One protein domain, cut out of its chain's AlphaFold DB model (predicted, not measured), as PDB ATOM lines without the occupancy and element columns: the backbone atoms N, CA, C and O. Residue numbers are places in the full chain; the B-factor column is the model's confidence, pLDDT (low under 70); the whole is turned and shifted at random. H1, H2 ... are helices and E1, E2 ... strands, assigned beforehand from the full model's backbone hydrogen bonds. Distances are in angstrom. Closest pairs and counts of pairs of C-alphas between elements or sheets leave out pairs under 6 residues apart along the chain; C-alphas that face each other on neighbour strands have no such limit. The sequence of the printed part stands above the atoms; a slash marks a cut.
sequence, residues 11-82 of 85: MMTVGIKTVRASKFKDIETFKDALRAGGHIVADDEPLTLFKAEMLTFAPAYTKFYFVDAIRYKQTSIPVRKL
ATOM      1  N   MET A  11     -44.149 -42.765 -10.195       72.06
ATOM      2  CA  MET A  11     -42.791 -42.289 -10.502       72.06
ATOM      3  C   MET A  11     -42.210 -41.458  -9.363       72.06
ATOM      4  O   MET A  11     -41.015 -41.533  -9.067       72.06
ATOM      5  N   MET A  12     -43.054 -40.656  -8.723       77.25
ATOM      6  CA  MET A  12     -42.628 -39.661  -7.752       77.25
ATOM      7  C   MET A  12     -43.740 -39.404  -6.744       77.25
ATOM      8  O   MET A  12     -44.917 -39.507  -7.074       77.25
ATOM      9  N   THR A  13     -43.396 -39.032  -5.522       76.62
ATOM     10  CA  THR A  13     -44.330 -38.412  -4.581       76.62
ATOM     11  C   THR A  13     -43.955 -36.960  -4.392       76.62
ATOM     12  O   THR A  13     -42.784 -36.661  -4.178       76.62
ATOM     13  N   VAL A  14     -44.947 -36.080  -4.449       77.31
ATOM     14  CA  VAL A  14     -44.844 -34.661  -4.111       77.31
ATOM     15  C   VAL A  14     -45.673 -34.461  -2.845       77.31
ATOM     16  O   VAL A  14     -46.903 -34.538  -2.865       77.31
ATOM     17  N   GLY A  15     -44.998 -34.297  -1.711       75.38
ATOM     18  CA  GLY A  15     -45.619 -34.300  -0.393       75.38
ATOM     19  C   GLY A  15     -46.276 -35.645  -0.092       75.38
ATOM     20  O   GLY A  15     -45.621 -36.684  -0.082       75.38
ATOM     21  N   ILE A  16     -47.590 -35.612   0.132       72.88
ATOM     22  CA  ILE A  16     -48.424 -36.800   0.379       72.88
ATOM     23  C   ILE A  16     -49.034 -37.388  -0.903       72.88
ATOM     24  O   ILE A  16     -49.705 -38.418  -0.851       72.88
ATOM     25  N   LYS A  17     -48.871 -36.721  -2.054       77.88
ATOM     26  CA  LYS A  17     -49.497 -37.126  -3.314       77.88
ATOM     27  C   LYS A  17     -48.521 -37.911  -4.173       77.88
ATOM     28  O   LYS A  17     -47.437 -37.437  -4.502       77.88
ATOM     29  N   THR A  18     -48.944 -39.094  -4.597       75.12
ATOM     30  CA  THR A  18     -48.206 -39.905  -5.565       75.12
ATOM     31  C   THR A  18     -48.520 -39.444  -6.983       75.12
ATOM     32  O   THR A  18     -49.654 -39.556  -7.452       75.12
ATOM     33  N   VAL A  19     -47.501 -38.946  -7.674       74.50
ATOM     34  CA  VAL A  19     -47.518 -38.628  -9.100       74.50
ATOM     35  C   VAL A  19     -47.160 -39.889  -9.882       74.50
ATOM     36  O   VAL A  19     -46.086 -40.482  -9.732       74.50
ATOM     37  N   ARG A  20     -48.095 -40.315 -10.726       75.25
ATOM     38  CA  ARG A  20     -47.924 -41.460 -11.620       75.25
ATOM     39  C   ARG A  20     -47.276 -41.038 -12.941       75.25
ATOM     40  O   ARG A  20     -47.298 -39.859 -13.289       75.25
ATOM     41  N   ALA A  21     -46.708 -41.990 -13.672       69.75
ATOM     42  CA  ALA A  21     -45.928 -41.751 -14.886       69.75
ATOM     43  C   ALA A  21     -46.679 -40.959 -15.972       69.75
ATOM     44  O   ALA A  21     -46.067 -40.127 -16.639       69.75
ATOM     45  N   SER A  22     -47.989 -41.164 -16.138       70.50
ATOM     46  CA  SER A  22     -48.784 -40.407 -17.118       70.50
ATOM     47  C   SER A  22     -48.865 -38.933 -16.737       70.50
ATOM     48  O   SER A  22     -48.563 -38.079 -17.556       70.50
ATOM     49  N   LYS A  23     -49.152 -38.645 -15.461       72.06
ATOM     50  CA  LYS A  23     -49.185 -37.283 -14.906       72.06
ATOM     51  C   LYS A  23     -47.810 -36.626 -14.864       72.06
ATOM     52  O   LYS A  23     -47.732 -35.409 -14.918       72.06
ATOM     53  N   PHE A  24     -46.740 -37.408 -14.741       73.50
ATOM     54  CA  PHE A  24     -45.377 -36.885 -14.752       73.50
ATOM     55  C   PHE A  24     -44.996 -36.295 -16.114       73.50
ATOM     56  O   PHE A  24     -44.278 -35.304 -16.157       73.50
ATOM     57  N   LYS A  25     -45.506 -36.858 -17.218       72.75
ATOM     58  CA  LYS A  25     -45.285 -36.308 -18.564       72.75
ATOM     59  C   LYS A  25     -45.902 -34.920 -18.751       72.75
ATOM     60  O   LYS A  25     -45.378 -34.151 -19.543       72.75
ATOM     61  N   ASP A  26     -46.970 -34.618 -18.016       76.50
ATOM     62  CA  ASP A  26     -47.628 -33.307 -18.023       76.50
ATOM     63  C   ASP A  26     -46.957 -32.288 -17.076       76.50
ATOM     64  O   ASP A  26     -47.372 -31.133 -17.023       76.50
ATOM     65  N   ILE A  27     -45.953 -32.694 -16.284       81.06
ATOM     66  CA  ILE A  27     -45.239 -31.798 -15.366       81.06
ATOM     67  C   ILE A  27     -44.007 -31.243 -16.077       81.06
ATOM     68  O   ILE A  27     -42.939 -31.856 -16.075       81.06
ATOM     69  N   GLU A  28     -44.148 -30.055 -16.657       82.75
ATOM     70  CA  GLU A  28     -43.025 -29.331 -17.262       82.75
ATOM     71  C   GLU A  28     -42.368 -28.360 -16.276       82.75
ATOM     72  O   GLU A  28     -41.151 -28.158 -16.317       82.75
ATOM     73  N   THR A  29     -43.151 -27.784 -15.359       86.56
ATOM     74  CA  THR A  29     -42.691 -26.755 -14.414       86.56
ATOM     75  C   THR A  29     -42.891 -27.150 -12.951       86.56
ATOM     76  O   THR A  29     -43.674 -28.044 -12.614       86.56
ATOM     77  N   PHE A  30     -42.194 -26.464 -12.037       83.69
ATOM     78  CA  PHE A  30     -42.423 -26.646 -10.597       83.69
ATOM     79  C   PHE A  30     -43.850 -26.288 -10.181       83.69
ATOM     80  O   PHE A  30     -44.405 -26.934  -9.291       83.69
ATOM     81  N   LYS A  31     -44.476 -25.317 -10.847       84.12
ATOM     82  CA  LYS A  31     -45.894 -24.999 -10.672       84.12
ATOM     83  C   LYS A  31     -46.784 -26.208 -10.952       84.12
ATOM     84  O   LYS A  31     -47.663 -26.502 -10.143       84.12
ATOM     85  N   ASP A  32     -46.542 -26.937 -12.039       82.31
ATOM     86  CA  ASP A  32     -47.327 -28.131 -12.379       82.31
ATOM     87  C   ASP A  32     -47.108 -29.257 -11.369       82.31
ATOM     88  O   ASP A  32     -48.065 -29.919 -10.960       82.31
ATOM     89  N   ALA A  33     -45.874 -29.425 -10.887       81.75
ATOM     90  CA  ALA A  33     -45.558 -30.387  -9.834       81.75
ATOM     91  C   ALA A  33     -46.301 -30.065  -8.529       81.75
ATOM     92  O   ALA A  33     -46.902 -30.946  -7.908       81.75
ATOM     93  N   LEU A  34     -46.307 -28.793  -8.131       81.81
ATOM     94  CA  LEU A  34     -47.016 -28.316  -6.944       81.81
ATOM     95  C   LEU A  34     -48.530 -28.451  -7.115       81.81
ATOM     96  O   LEU A  34     -49.207 -28.932  -6.203       81.81
ATOM     97  N   ARG A  35     -49.050 -28.153  -8.308       82.81
ATOM     98  CA  ARG A  35     -50.459 -28.338  -8.664       82.81
ATOM     99  C   ARG A  35     -50.868 -29.806  -8.623       82.81
ATOM    100  O   ARG A  35     -51.944 -30.118  -8.115       82.81
ATOM    101  N   ALA A  36     -50.008 -30.716  -9.081       77.38
ATOM    102  CA  ALA A  36     -50.205 -32.159  -8.943       77.38
ATOM    103  C   ALA A  36     -50.203 -32.603  -7.467       77.38
ATOM    104  O   ALA A  36     -50.953 -33.506  -7.090       77.38
ATOM    105  N   GLY A  37     -49.422 -31.921  -6.626       73.44
ATOM    106  CA  GLY A  37     -49.445 -32.042  -5.166       73.44
ATOM    107  C   GLY A  37     -50.688 -31.445  -4.490       73.44
ATOM    108  O   GLY A  37     -50.901 -31.689  -3.305       73.44
ATOM    109  N   GLY A  38     -51.532 -30.711  -5.224       75.88
ATOM    110  CA  GLY A  38     -52.718 -30.027  -4.697       75.88
ATOM    111  C   GLY A  38     -52.464 -28.601  -4.200       75.88
ATOM    112  O   GLY A  38     -53.333 -28.025  -3.551       75.88
ATOM    113  N   HIS A  39     -51.304 -28.020  -4.503       79.19
ATOM    114  CA  HIS A  39     -50.946 -26.652  -4.140       79.19
ATOM    115  C   HIS A  39     -51.067 -25.725  -5.355       79.19
ATOM    116  O   HIS A  39     -50.449 -25.957  -6.391       79.19
ATOM    117  N   ILE A  40     -51.866 -24.663  -5.232       77.56
ATOM    118  CA  ILE A  40     -51.969 -23.618  -6.258       77.56
ATOM    119  C   ILE A  40     -50.906 -22.566  -5.949       77.56
ATOM    120  O   ILE A  40     -50.923 -21.965  -4.876       77.56
ATOM    121  N   VAL A  41     -49.980 -22.372  -6.885       77.50
ATOM    122  CA  VAL A  41     -48.835 -21.463  -6.757       77.50
ATOM    123  C   VAL A  41     -48.826 -20.493  -7.935       77.50
ATOM    124  O   VAL A  41     -49.134 -20.895  -9.062       77.50
ATOM    125  N   ALA A  42     -48.522 -19.220  -7.668       79.12
ATOM    126  CA  ALA A  42     -48.377 -18.194  -8.698       79.12
ATOM    127  C   ALA A  42     -47.063 -18.374  -9.477       79.12
ATOM    128  O   ALA A  42     -46.077 -18.856  -8.924       79.12
ATOM    129  N   ASP A  43     -47.042 -17.994 -10.756       72.81
ATOM    130  CA  ASP A  43     -45.902 -18.241 -11.654       72.81
ATOM    131  C   ASP A  43     -44.598 -17.581 -11.179       72.81
ATOM    132  O   ASP A  43     -43.549 -18.224 -11.189       72.81
ATOM    133  N   ASP A  44     -44.678 -16.342 -10.690       78.69
ATOM    134  CA  ASP A  44     -43.536 -15.574 -10.172       78.69
ATOM    135  C   ASP A  44     -43.164 -15.908  -8.726       78.69
ATOM    136  O   ASP A  44     -42.321 -15.245  -8.116       78.69
ATOM    137  N   GLU A  45     -43.793 -16.921  -8.129       81.25
ATOM    138  CA  GLU A  45     -43.563 -17.165  -6.720       81.25
ATOM    139  C   GLU A  45     -42.201 -17.832  -6.480       81.25
ATOM    140  O   GLU A  45     -41.906 -18.868  -7.091       81.25
ATOM    141  N   PRO A  46     -41.349 -17.263  -5.602       83.25
ATOM    142  CA  PRO A  46     -40.046 -17.837  -5.324       83.25
ATOM    143  C   PRO A  46     -40.206 -19.136  -4.535       83.25
ATOM    144  O   PRO A  46     -40.777 -19.169  -3.442       83.25
ATOM    145  N   LEU A  47     -39.662 -20.213  -5.089       86.56
ATOM    146  CA  LEU A  47     -39.572 -21.515  -4.452       86.56
ATOM    147  C   LEU A  47     -38.160 -21.734  -3.933       86.56
ATOM    148  O   LEU A  47     -37.166 -21.385  -4.574       86.56
ATOM    149  N   THR A  48     -38.077 -22.379  -2.779       88.31
ATOM    150  CA  THR A  48     -36.816 -22.894  -2.263       88.31
ATOM    151  C   THR A  48     -36.731 -24.382  -2.564       88.31
ATOM    152  O   THR A  48     -37.526 -25.176  -2.071       88.31
ATOM    153  N   LEU A  49     -35.761 -24.766  -3.375       88.44
ATOM    154  CA  LEU A  49     -35.505 -26.132  -3.798       88.44
ATOM    155  C   LEU A  49     -34.353 -26.706  -2.979       88.44
ATOM    156  O   LEU A  49     -33.308 -26.073  -2.839       88.44
ATOM    157  N   PHE A  50     -34.536 -27.913  -2.461       86.12
ATOM    158  CA  PHE A  50     -33.520 -28.657  -1.728       86.12
ATOM    159  C   PHE A  50     -33.077 -29.843  -2.572       86.12
ATOM    160  O   PHE A  50     -33.913 -30.659  -2.957       86.12
ATOM    161  N   LYS A  51     -31.781 -29.948  -2.859       86.06
ATOM    162  CA  LYS A  51     -31.207 -31.061  -3.616       86.06
ATOM    163  C   LYS A  51     -29.852 -31.444  -3.040       86.06
ATOM    164  O   LYS A  51     -28.932 -30.642  -3.152       86.06
ATOM    165  N   ALA A  52     -29.722 -32.650  -2.486       77.88
ATOM    166  CA  ALA A  52     -28.462 -33.231  -2.010       77.88
ATOM    167  C   ALA A  52     -27.566 -32.206  -1.280       77.88
ATOM    168  O   ALA A  52     -26.435 -31.964  -1.684       77.88
ATOM    169  N   GLU A  53     -28.127 -31.553  -0.255       78.56
ATOM    170  CA  GLU A  53     -27.483 -30.519   0.583       78.56
ATOM    171  C   GLU A  53     -27.325 -29.120  -0.043       78.56
ATOM    172  O   GLU A  53     -26.979 -28.170   0.657       78.56
ATOM    173  N   MET A  54     -27.668 -28.938  -1.318       80.81
ATOM    174  CA  MET A  54     -27.752 -27.620  -1.947       80.81
ATOM    175  C   MET A  54     -29.153 -27.028  -1.828       80.81
ATOM    176  O   MET A  54     -30.167 -27.692  -2.064       80.81
ATOM    177  N   LEU A  55     -29.193 -25.737  -1.515       84.75
ATOM    178  CA  LEU A  55     -30.410 -24.944  -1.444       84.75
ATOM    179  C   LEU A  55     -30.407 -23.960  -2.616       84.75
ATOM    180  O   LEU A  55     -29.528 -23.109  -2.725       84.75
ATOM    181  N   THR A  56     -31.368 -24.116  -3.522       85.31
ATOM    182  CA  THR A  56     -31.497 -23.300  -4.735       85.31
ATOM    183  C   THR A  56     -32.790 -22.504  -4.674       85.31
ATOM    184  O   THR A  56     -33.834 -23.045  -4.323       85.31
ATOM    185  N   PHE A  57     -32.742 -21.229  -5.039       85.38
ATOM    186  CA  PHE A  57     -33.941 -20.410  -5.185       85.38
ATOM    187  C   PHE A  57     -34.309 -20.338  -6.658       85.38
ATOM    188  O   PHE A  57     -33.475 -19.973  -7.487       85.38
ATOM    189  N   ALA A  58     -35.539 -20.714  -6.986       84.38
ATOM    190  CA  ALA A  58     -36.030 -20.688  -8.353       84.38
ATOM    191  C   ALA A  58     -37.503 -20.261  -8.372       84.38
ATOM    192  O   ALA A  58     -38.255 -20.651  -7.480       84.38
ATOM    193  N   PRO A  59     -37.942 -19.480  -9.366       85.75
ATOM    194  CA  PRO A  59     -39.356 -19.158  -9.525       85.75
ATOM    195  C   PRO A  59     -40.169 -20.394  -9.947       85.75
ATOM    196  O   PRO A  59     -39.625 -21.340 -10.528       85.75
ATOM    197  N   ALA A  60     -41.477 -20.390  -9.687       84.25
ATOM    198  CA  ALA A  60     -42.357 -21.535  -9.940       84.25
ATOM    199  C   ALA A  60     -42.492 -21.930 -11.423       84.25
ATOM    200  O   ALA A  60     -42.723 -23.106 -11.716       84.25
ATOM    201  N   TYR A  61     -42.289 -20.993 -12.356       85.75
ATOM    202  CA  TYR A  61     -42.251 -21.277 -13.799       85.75
ATOM    203  C   TYR A  61     -40.985 -22.026 -14.256       85.75
ATOM    204  O   TYR A  61     -40.881 -22.420 -15.417       85.75
ATOM    205  N   THR A  62     -39.996 -22.215 -13.375       86.06
ATOM    206  CA  THR A  62     -38.754 -22.912 -13.730       86.06
ATOM    207  C   THR A  62     -39.055 -24.352 -14.145       86.06
ATOM    208  O   THR A  62     -39.918 -25.012 -13.555       86.06
ATOM    209  N   LYS A  63     -38.317 -24.851 -15.147       85.69
ATOM    210  CA  LYS A  63     -38.412 -26.249 -15.586       85.69
ATOM    211  C   LYS A  63     -38.225 -27.197 -14.408       85.69
ATOM    212  O   LYS A  63     -37.281 -27.045 -13.630       85.69
ATOM    213  N   PHE A  64     -39.112 -28.179 -14.308       82.94
ATOM    214  CA  PHE A  64     -39.072 -29.165 -13.246       82.94
ATOM    215  C   PHE A  64     -37.837 -30.060 -13.388       82.94
ATOM    216  O   PHE A  64     -37.543 -30.597 -14.457       82.94
ATOM    217  N   TYR A  65     -37.129 -30.258 -12.284       83.75
ATOM    218  CA  TYR A  65     -36.088 -31.269 -12.156       83.75
ATOM    219  C   TYR A  65     -36.211 -31.950 -10.798       83.75
ATOM    220  O   TYR A  65     -36.797 -31.407  -9.862       83.75
ATOM    221  N   PHE A  66     -35.657 -33.158 -10.685       80.25
ATOM    222  CA  PHE A  66     -35.721 -33.907  -9.436       80.25
ATOM    223  C   PHE A  66     -34.936 -33.194  -8.329       80.25
ATOM    224  O   PHE A  66     -33.731 -32.950  -8.446       80.25
ATOM    225  N   VAL A  67     -35.664 -32.892  -7.262       84.19
ATOM    226  CA  VAL A  67     -35.212 -32.291  -6.006       84.19
ATOM    227  C   VAL A  67     -35.689 -33.180  -4.858       84.19
ATOM    228  O   VAL A  67     -36.614 -33.968  -5.046       84.19
ATOM    229  N   ASP A  68     -35.076 -33.061  -3.687       83.81
ATOM    230  CA  ASP A  68     -35.464 -33.794  -2.477       83.81
ATOM    231  C   ASP A  68     -36.652 -33.138  -1.766       83.81
ATOM    232  O   ASP A  68     -37.489 -33.807  -1.156       83.81
ATOM    233  N   ALA A  69     -36.748 -31.810  -1.831       84.81
ATOM    234  CA  ALA A  69     -37.892 -31.074  -1.313       84.81
ATOM    235  C   ALA A  69     -38.074 -29.731  -2.020       84.81
ATOM    236  O   ALA A  69     -37.122 -29.103  -2.479       84.81
ATOM    237  N   ILE A  70     -39.320 -29.274  -2.051       86.75
ATOM    238  CA  ILE A  70     -39.712 -27.940  -2.490       86.75
ATOM    239  C   ILE A  70     -40.335 -27.250  -1.287       86.75
ATOM    240  O   ILE A  70     -41.292 -27.755  -0.708       86.75
ATOM    241  N   ARG A  71     -39.823 -26.091  -0.896       84.25
ATOM    242  CA  ARG A  71     -40.408 -25.263   0.152       84.25
ATOM    243  C   ARG A  71     -41.055 -24.036  -0.468       84.25
ATOM    244  O   ARG A  71     -40.428 -23.298  -1.224       84.25
ATOM    245  N   TYR A  72     -42.317 -23.842  -0.115       80.69
ATOM    246  CA  TYR A  72     -43.191 -22.783  -0.602       80.69
ATOM    247  C   TYR A  72     -43.834 -22.073   0.589       80.69
ATOM    248  O   TYR A  72     -44.503 -22.742   1.377       80.69
ATOM    249  N   LYS A  73     -43.643 -20.747   0.714       73.56
ATOM    250  CA  LYS A  73     -44.134 -19.819   1.768       73.56
ATOM    251  C   LYS A  73     -43.847 -20.198   3.233       73.56
ATOM    252  O   LYS A  73     -43.364 -19.358   3.975       73.56
ATOM    253  N   GLN A  74     -44.111 -21.434   3.646       74.38
ATOM    254  CA  GLN A  74     -43.754 -22.081   4.920       74.38
ATOM    255  C   GLN A  74     -43.945 -23.613   4.876       74.38
ATOM    256  O   GLN A  74     -43.534 -24.311   5.798       74.38
ATOM    257  N   THR A  75     -44.533 -24.154   3.807       77.81
ATOM    258  CA  THR A  75     -44.777 -25.583   3.619       77.81
ATOM    259  C   THR A  75     -43.587 -26.221   2.920       77.81
ATOM    260  O   THR A  75     -43.239 -25.841   1.804       77.81
ATOM    261  N   SER A  76     -42.979 -27.212   3.567       81.06
ATOM    262  CA  SER A  76     -41.980 -28.078   2.944       81.06
ATOM    263  C   SER A  76     -42.676 -29.293   2.345       81.06
ATOM    264  O   SER A  76     -43.276 -30.097   3.056       81.06
ATOM    265  N   ILE A  77     -42.602 -29.411   1.029       83.25
ATOM    266  CA  ILE A  77     -43.188 -30.478   0.232       83.25
ATOM    267  C   ILE A  77     -42.039 -31.414  -0.156       83.25
ATOM    268  O   ILE A  77     -41.274 -31.091  -1.068       83.25
ATOM    269  N   PRO A  78     -41.857 -32.546   0.545       81.56
ATOM    270  CA  PRO A  78     -40.823 -33.507   0.186       81.56
ATOM    271  C   PRO A  78     -41.131 -34.106  -1.183       81.56
ATOM    272  O   PRO A  78     -42.261 -34.510  -1.455       81.56
ATOM    273  N   VAL A  79     -40.123 -34.186  -2.037       83.19
ATOM    274  CA  VAL A  79     -40.219 -34.825  -3.341       83.19
ATOM    275  C   VAL A  79     -39.376 -36.089  -3.287       83.19
ATOM    276  O   VAL A  79     -38.169 -36.041  -3.079       83.19
ATOM    277  N   ARG A  80     -40.013 -37.252  -3.425       77.75
ATOM    278  CA  ARG A  80     -39.302 -38.538  -3.441       77.75
ATOM    279  C   ARG A  80     -39.521 -39.227  -4.763       77.75
ATOM    280  O   ARG A  80     -40.656 -39.427  -5.190       77.75
ATOM    281  N   LYS A  81     -38.428 -39.630  -5.396       73.88
ATOM    282  CA  LYS A  81     -38.477 -40.504  -6.560       73.88
ATOM    283  C   LYS A  81     -38.777 -41.923  -6.075       73.88
ATOM    284  O   LYS A  81     -38.049 -42.453  -5.242       73.88
ATOM    285  N   LEU A  82     -39.871 -42.511  -6.551       70.44
ATOM    286  CA  LEU A  82     -40.256 -43.884  -6.200       70.44
ATOM    287  C   LEU A  82     -39.670 -44.914  -7.170       70.44
ATOM    288  O   LEU A  82     -39.589 -46.092  -6.832       70.44
TER     289      LEU A  82
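Overview. This is residues 11 to 82 of the 85 residues of an uncharacterized protein of viral metagenome (UniProt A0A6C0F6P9). One strongly twisted sheet of six strands curls round the short helix H2, which lies in its hollow. The even shorter helix H1 follows the edge strand E2 and only grazes the sheet. The printed part has 72 residues with two named helices and six named strands, in the order E1, E2, H1, H2, E3, E4, E5, E6, and its class is mixed, helices and strands. The sheet's order is E2, E1, E6, E5, E3, E4, all antiparallel. The whole is compact, with a radius of gyration of the C-alphas of 10.8 A, and rounded, with spans of 27 by 25 by 19 A.

Arrangement. In the sheet, E6, residues 75 to 81, is an inner strand with staggered pairing: its residues 75 to 78 pair with E5, residues 69 to 72, and its residues 79 to 81 with E1, residues 11 to 14. E5 and E6 form a hairpin, with N 77 and O 70 2.7 A apart, within hydrogen-bond range. E6 and E1 are antiparallel at 170 degrees, with N 13 and O 80 at 2.8 A. E1 and the edge strand E2, residues 17 to 20, form a hairpin, with N 19 and O 12 at 2.7 A. On the other side of E5 is E3, residues 46 to 51, with N 71 and O 48 at 2.7 A. E3 and the edge strand E4, residues 54 to 59, form a hairpin, with N 49 and O 56 at 2.8 A. From edge to edge the strands' lines turn by 99 degrees. H2, residues 30 to 36, is on the sheet, which curls round it; the closest C-alphas of H2 and E1 are those of Ala 33 and Val 14, 7.2 A apart. H1, residues 21 to 25, only grazes the sheet. H1 and H2 are close but not clearly touching, their closest C-alphas, those of Lys 23 and Ala 36, being 7.9 A apart. In H1 and H2 every O i to N i+4 pair is within hydrogen-bond range. E2 and E4 are apart.

Along the chain. E6 is the longest strand by residues, 19.1 A from first to last C-alpha, and ends at C-alpha 81 at (-38.477, -40.504, -6.560). E3 measures 16.0 A and E4 16.2 A. E1, which begins at C-alpha 11 at (-42.791, -42.289, -10.502), measures 10.2 A, E2 9.5 A and E5 9.9 A. H2 measures 9.7 A from C-alpha 30 at (-42.423, -26.646, -10.597), and H1 6.6 A.

Size, cuts and confidence. The C-alphas of Ser 22 and Glu 53, the two farthest apart, are 29.4 A from each other, while those of Met 11 and Leu 82 are 5.2 A apart. The printed part has no cut. The links H2 to E3 and E4 to E5, nine residues each, are short, and the others are tight. The mean pLDDT of the printed part is 80.0, and residue 21 is under 70.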